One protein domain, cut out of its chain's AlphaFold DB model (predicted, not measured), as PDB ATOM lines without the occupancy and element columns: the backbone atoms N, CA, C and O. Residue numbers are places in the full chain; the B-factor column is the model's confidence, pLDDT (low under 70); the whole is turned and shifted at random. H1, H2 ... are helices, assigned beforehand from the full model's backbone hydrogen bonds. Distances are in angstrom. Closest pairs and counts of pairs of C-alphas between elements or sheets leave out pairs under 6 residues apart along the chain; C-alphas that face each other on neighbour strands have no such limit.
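What this domain is: This is residues 446 to 492 of the 492 residues of an uncharacterized protein of Stylophora pistillata (UniProt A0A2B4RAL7). Three short helices, steeply tilted to one another, have centres that make a triangle: H1 spans one side, while H2 and H3 meet opposite it in a corner at Phe 474 and Leu 480. The link of residues 459 to 466 loops from the end of H1 to H2, and a short tail, residues 487 to 492, follows H3. The printed part has 47 residues, with H1, H2 and H3 in that order and no named strand; its class is all helix. It is compact, with a radius of gyration of the C-alphas of 10.4 A, and spans 27 by 23 by 16 A.

Where its parts are: Find C-alpha 448 at (144.882, 153.340, 159.025); from there H1, residues 448 to 458, runs 15.3 A to C-alpha 458 at (138.708, 162.653, 169.516). Next look for H2, residues 467 to 474, 10.9 A long. H3, residues 478 to 486, covers 12.1 A and ends at C-alpha 486 at (155.609, 163.206, 160.951).

How they stand to each other: Start with H1, which touches H3; their closest C-alphas, those of Asp 450 and Ile 483, are 6.8 A apart. The two run opposite ways at a steep tilt of 61 degrees. Toward the other end of H1, look at Ala 457: H1 and H2 are close but not clearly touching, with the C-alphas of Ala 457 and Leu 473 the closest at 7.4 A. They run opposite ways at a steep tilt of 54 degrees. H2 and H3 touch only at the corner by their tight link, where the closest C-alphas, those of Phe 474 and Leu 480, are 5.0 A apart. Their steep tilt of 68 degrees, opposite ways, is only just short of about perpendicular. In H1, H2 and H3 every O i to N i+4 pair is within hydrogen-bond range.

The domain as a whole: The two C-alphas farthest apart, those of His 462 and Arg 491, are 28.2 A from each other. The printed part has no cut, and the link from H1 to H2 is short. Mean pLDDT of the printed part is 91.3; look at residues 489 to 492 for the low confidence, under 70, at the chain's last residues.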
ATOM      1  N   LEU A 446     147.504 159.654 155.919       90.81
ATOM      2  CA  LEU A 446     147.459 159.095 157.270       90.81
ATOM      3  C   LEU A 446     147.298 157.579 157.168       90.81
ATOM      4  O   LEU A 446     146.423 157.094 156.443       90.81
ATOM      5  N   THR A 447     148.116 156.833 157.908       93.25
ATOM      6  CA  THR A 447     147.957 155.381 157.962       93.25
ATOM      7  C   THR A 447     146.619 155.025 158.623       93.25
ATOM      8  O   THR A 447     145.978 155.844 159.302       93.25
ATOM      9  N   LYS A 448     146.138 153.796 158.404       94.75
ATOM     10  CA  LYS A 448     144.882 153.340 159.025       94.75
ATOM     11  C   LYS A 448     145.023 153.321 160.544       94.75
ATOM     12  O   LYS A 448     144.089 153.676 161.256       94.75
ATOM     13  N   GLU A 449     146.206 152.953 161.011       96.38
ATOM     14  CA  GLU A 449     146.612 152.935 162.405       96.38
ATOM     15  C   GLU A 449     146.548 154.346 163.002       96.38
ATOM     16  O   GLU A 449     145.874 154.546 164.013       96.38
ATOM     17  N   ASP A 450     147.135 155.344 162.332       95.31
ATOM     18  CA  ASP A 450     147.099 156.742 162.784       95.31
ATOM     19  C   ASP A 450     145.670 157.288 162.844       95.31
ATOM     20  O   ASP A 450     145.295 157.984 163.789       95.31
ATOM     21  N   THR A 451     144.845 156.929 161.857       95.62
ATOM     22  CA  THR A 451     143.432 157.326 161.811       95.62
ATOM     23  C   THR A 451     142.671 156.779 163.018       95.62
ATOM     24  O   THR A 451     141.967 157.532 163.686       95.62
ATOM     25  N   ILE A 452     142.868 155.501 163.359       97.19
ATOM     26  CA  ILE A 452     142.234 154.869 164.526       97.19
ATOM     27  C   ILE A 452     142.690 155.540 165.830       97.19
ATOM     28  O   ILE A 452     141.873 155.765 166.726       97.19
ATOM     29  N   ILE A 453     143.978 155.881 165.946       97.31
ATOM     30  CA  ILE A 453     144.533 156.564 167.126       97.31
ATOM     31  C   ILE A 453     143.896 157.954 167.286       97.31
ATOM     32  O   ILE A 453     143.437 158.296 168.380       97.31
ATOM     33  N   ILE A 454     143.802 158.730 166.200       95.94
ATOM     34  CA  ILE A 454     143.172 160.057 166.198       95.94
ATOM     35  C   ILE A 454     141.676 159.956 166.520       95.94
ATOM     36  O   ILE A 454     141.182 160.699 167.368       95.94
ATOM     37  N   GLU A 455     140.943 159.039 165.884       96.75
ATOM     38  CA  GLU A 455     139.506 158.849 166.123       96.75
ATOM     39  C   GLU A 455     139.221 158.486 167.581       96.75
ATOM     40  O   GLU A 455     138.347 159.085 168.211       96.75
ATOM     41  N   LYS A 456     140.002 157.562 168.151       97.62
ATOM     42  CA  LYS A 456     139.880 157.161 169.556       97.62
ATOM     43  C   LYS A 456     140.143 158.328 170.508       97.62
ATOM     44  O   LYS A 456     139.452 158.452 171.518       97.62
ATOM     45  N   ALA A 457     141.114 159.180 170.188       97.00
ATOM     46  CA  ALA A 457     141.441 160.357 170.985       97.00
ATOM     47  C   ALA A 457     140.372 161.456 170.879       97.00
ATOM     48  O   ALA A 457     140.049 162.103 171.868       97.00
ATOM     49  N   ILE A 458     139.779 161.662 169.701       96.50
ATOM     50  CA  ILE A 458     138.708 162.653 169.516       96.50
ATOM     51  C   ILE A 458     137.394 162.170 170.147       96.50
ATOM     52  O   ILE A 458     136.634 162.986 170.671       96.50
ATOM     53  N   ALA A 459     137.142 160.859 170.175       97.19
ATOM     54  CA  ALA A 459     135.941 160.272 170.769       97.19
ATOM     55  C   ALA A 459     135.785 160.555 172.276       97.19
ATOM     56  O   ALA A 459     134.681 160.434 172.807       97.19
ATOM     57  N   THR A 460     136.848 160.967 172.980       96.69
ATOM     58  CA  THR A 460     136.752 161.362 174.395       96.69
ATOM     59  C   THR A 460     136.056 162.710 174.593       96.69
ATOM     60  O   THR A 460     135.647 163.034 175.710       96.69
ATOM     61  N   PHE A 461     135.911 163.516 173.539       96.38
ATOM     62  CA  PHE A 461     135.243 164.809 173.613       96.38
ATOM     63  C   PHE A 461     133.740 164.671 173.347       96.38
ATOM     64  O   PHE A 461     133.298 164.292 172.269       96.38
ATOM     65  N   HIS A 462     132.933 165.067 174.330       95.06
ATOM     66  CA  HIS A 462     131.467 165.106 174.232       95.06
ATOM     67  C   HIS A 462     130.937 166.321 173.439       95.06
ATOM     68  O   HIS A 462     129.746 166.416 173.151       95.06
ATOM     69  N   LYS A 463     131.815 167.278 173.118       95.81
ATOM     70  CA  LYS A 463     131.555 168.494 172.335       95.81
ATOM     71  C   LYS A 463     132.691 168.682 171.340       95.81
ATOM     72  O   LYS A 463     133.781 168.177 171.563       95.81
ATOM     73  N   VAL A 464     132.455 169.444 170.275       94.56
ATOM     74  CA  VAL A 464     133.500 169.760 169.291       94.56
ATOM     75  C   VAL A 464     134.664 170.481 169.996       94.56
ATOM     76  O   VAL A 464     134.441 171.584 170.508       94.56
ATOM     77  N   PRO A 465     135.877 169.892 170.049       94.56
ATOM     78  CA  PRO A 465     136.999 170.473 170.777       94.56
ATOM     79  C   PRO A 465     137.484 171.764 170.110       94.56
ATOM     80  O   PRO A 465     137.520 171.895 168.883       94.56
ATOM     81  N   ARG A 466     137.885 172.741 170.923       94.69
ATOM     82  CA  ARG A 466     138.505 173.989 170.461       94.69
ATOM     83  C   ARG A 466     139.911 173.717 169.919       94.69
ATOM     84  O   ARG A 466     140.567 172.748 170.292       94.69
ATOM     85  N   LYS A 467     140.437 174.628 169.087       92.69
ATOM     86  CA  LYS A 467     141.799 174.513 168.510       92.69
ATOM     87  C   LYS A 467     142.883 174.315 169.582       92.69
ATOM     88  O   LYS A 467     143.851 173.601 169.343       92.69
ATOM     89  N   THR A 468     142.731 174.943 170.746       94.88
ATOM     90  CA  THR A 468     143.653 174.791 171.881       94.88
ATOM     91  C   THR A 468     143.573 173.400 172.505       94.88
ATOM     92  O   THR A 468     144.609 172.805 172.760       94.88
ATOM     93  N   GLU A 469     142.367 172.855 172.672       96.06
ATOM     94  CA  GLU A 469     142.138 171.515 173.231       96.06
ATOM     95  C   GLU A 469     142.664 170.424 172.293       96.06
ATOM     96  O   GLU A 469     143.303 169.485 172.753       96.06
ATOM     97  N   LEU A 470     142.484 170.590 170.977       94.69
ATOM     98  CA  LEU A 470     143.091 169.702 169.982       94.69
ATOM     99  C   LEU A 470     144.621 169.713 170.077       94.69
ATOM    100  O   LEU A 470     145.234 168.656 170.068       94.69
ATOM    101  N   ARG A 471     145.257 170.882 170.218       92.81
ATOM    102  CA  ARG A 471     146.719 170.945 170.396       92.81
ATOM    103  C   ARG A 471     147.167 170.230 171.670       92.81
ATOM    104  O   ARG A 471     148.124 169.470 171.615       92.81
ATOM    105  N   SER A 472     146.464 170.429 172.783       95.50
ATOM    106  CA  SER A 472     146.745 169.709 174.030       95.50
ATOM    107  C   SER A 472     146.556 168.196 173.884       95.50
ATOM    108  O   SER A 472     147.340 167.445 174.450       95.50
ATOM    109  N   LEU A 473     145.571 167.749 173.098       96.19
ATOM    110  CA  LEU A 473     145.336 166.334 172.802       96.19
ATOM    111  C   LEU A 473     146.498 165.708 172.018       96.19
ATOM    112  O   LEU A 473     146.945 164.618 172.351       96.19
ATOM    113  N   PHE A 474     147.017 166.396 170.998       95.19
ATOM    114  CA  PHE A 474     148.159 165.889 170.225       95.19
ATOM    115  C   PHE A 474     149.477 165.890 171.013       95.19
ATOM    116  O   PHE A 474     150.411 165.194 170.630       95.19
ATOM    117  N   LEU A 475     149.545 166.634 172.120       95.00
ATOM    118  CA  LEU A 475     150.690 166.656 173.033       95.00
ATOM    119  C   LEU A 475     150.540 165.705 174.229       95.00
ATOM    120  O   LEU A 475     151.488 165.561 174.993       95.00
ATOM    121  N   SER A 476     149.371 165.089 174.440       95.50
ATOM    122  CA  SER A 476     149.119 164.259 175.626       95.50
ATOM    123  C   SER A 476     149.478 162.783 175.452       95.50
ATOM    124  O   SER A 476     149.530 162.060 176.444       95.50
ATOM    125  N   SER A 477     149.694 162.325 174.216       96.50
ATOM    126  CA  SER A 477     150.026 160.938 173.884       96.50
ATOM    127  C   SER A 477     151.204 160.893 172.922       96.50
ATOM    128  O   SER A 477     151.171 161.569 171.892       96.50
ATOM    129  N   ASP A 478     152.193 160.048 173.217       97.25
ATOM    130  CA  ASP A 478     153.395 159.872 172.392       97.25
ATOM    131  C   ASP A 478     153.047 159.462 170.950       97.25
ATOM    132  O   ASP A 478     153.656 159.946 169.998       97.25
ATOM    133  N   ASP A 479     152.012 158.633 170.766       97.06
ATOM    134  CA  ASP A 479     151.548 158.218 169.437       97.06
ATOM    135  C   ASP A 479     150.961 159.388 168.639       97.06
ATOM    136  O   ASP A 479     151.239 159.544 167.452       97.06
ATOM    137  N   LEU A 480     150.166 160.245 169.286       95.94
ATOM    138  CA  LEU A 480     149.613 161.429 168.628       95.94
ATOM    139  C   LEU A 480     150.701 162.462 168.350       95.94
ATOM    140  O   LEU A 480     150.672 163.104 167.302       95.94
ATOM    141  N   GLN A 481     151.677 162.596 169.246       94.88
ATOM    142  CA  GLN A 481     152.811 163.491 169.061       94.88
ATOM    143  C   GLN A 481     153.704 163.023 167.904       94.88
ATOM    144  O   GLN A 481     154.147 163.850 167.102       94.88
ATOM    145  N   ARG A 482     153.904 161.706 167.754       95.19
ATOM    146  CA  ARG A 482     154.566 161.104 166.586       95.19
ATOM    147  C   ARG A 482     153.842 161.489 165.298       95.19
ATOM    148  O   ARG A 482     154.451 162.109 164.428       95.19
ATOM    149  N   ILE A 483     152.534 161.226 165.224       93.69
ATOM    150  CA  ILE A 483     151.702 161.565 164.058       93.69
ATOM    151  C   ILE A 483     151.760 163.070 163.764       93.69
ATOM    152  O   ILE A 483     151.847 163.481 162.604       93.69
ATOM    153  N   TRP A 484     151.736 163.903 164.810       91.75
ATOM    154  CA  TRP A 484     151.796 165.357 164.696       91.75
ATOM    155  C   TRP A 484     153.096 165.841 164.039       91.75
ATOM    156  O   TRP A 484     153.075 166.707 163.156       91.75
ATOM    157  N   ASN A 485     154.225 165.267 164.456       90.69
ATOM    158  CA  ASN A 485     155.552 165.625 163.966       90.69
ATOM    159  C   ASN A 485     155.803 165.095 162.546       90.69
ATOM    160  O   ASN A 485     156.280 165.845 161.696       90.69
ATOM    161  N   GLU A 486     155.423 163.845 162.264       88.50
ATOM    162  CA  GLU A 486     155.609 163.206 160.951       88.50
ATOM    163  C   GLU A 486     154.830 163.916 159.839       88.50
ATOM    164  O   GLU A 486     155.328 164.088 158.729       88.50
ATOM    165  N   ASN A 487     153.627 164.405 160.146       83.31
ATOM    166  CA  ASN A 487     152.762 165.069 159.172       83.31
ATOM    167  C   ASN A 487     153.023 166.579 159.036       83.31
ATOM    168  O   ASN A 487     152.288 167.275 158.330       83.31
ATOM    169  N   ASN A 488     154.058 167.102 159.704       77.81
ATOM    170  CA  ASN A 488     154.451 168.512 159.673       77.81
ATOM    171  C   ASN A 488     153.272 169.478 159.924       77.81
ATOM    172  O   ASN A 488     153.169 170.549 159.315       77.81
ATOM    173  N   PHE A 489     152.368 169.124 160.847       67.94
ATOM    174  CA  PHE A 489     151.246 169.991 161.229       67.94
ATOM    175  C   PHE A 489     151.712 171.316 161.849       67.94
ATOM    176  O   PHE A 489     150.945 172.276 161.898       67.94
ATOM    177  N   ALA A 490     152.978 171.400 162.271       59.03
ATOM    178  CA  ALA A 490     153.616 172.625 162.744       59.03
ATOM    179  C   ALA A 490     153.636 173.755 161.695       59.03
ATOM    180  O   ALA A 490     153.735 174.925 162.062       59.03
ATOM    181  N   ARG A 491     153.521 173.430 160.399       54.31
ATOM    182  CA  ARG A 491     153.529 174.410 159.301       54.31
ATOM    183  C   ARG A 491     152.176 175.103 159.054       54.31
ATOM    184  O   ARG A 491     152.129 175.999 158.208       54.31
ATOM    185  N   ILE A 492     151.097 174.700 159.740       49.78
ATOM    186  CA  ILE A 492     149.700 175.163 159.545       49.78
ATOM    187  C   ILE A 492     149.197 175.942 160.769       49.78
ATOM    188  O   ILE A 492     148.502 176.970 160.575       49.78
TER     189      ILE A 492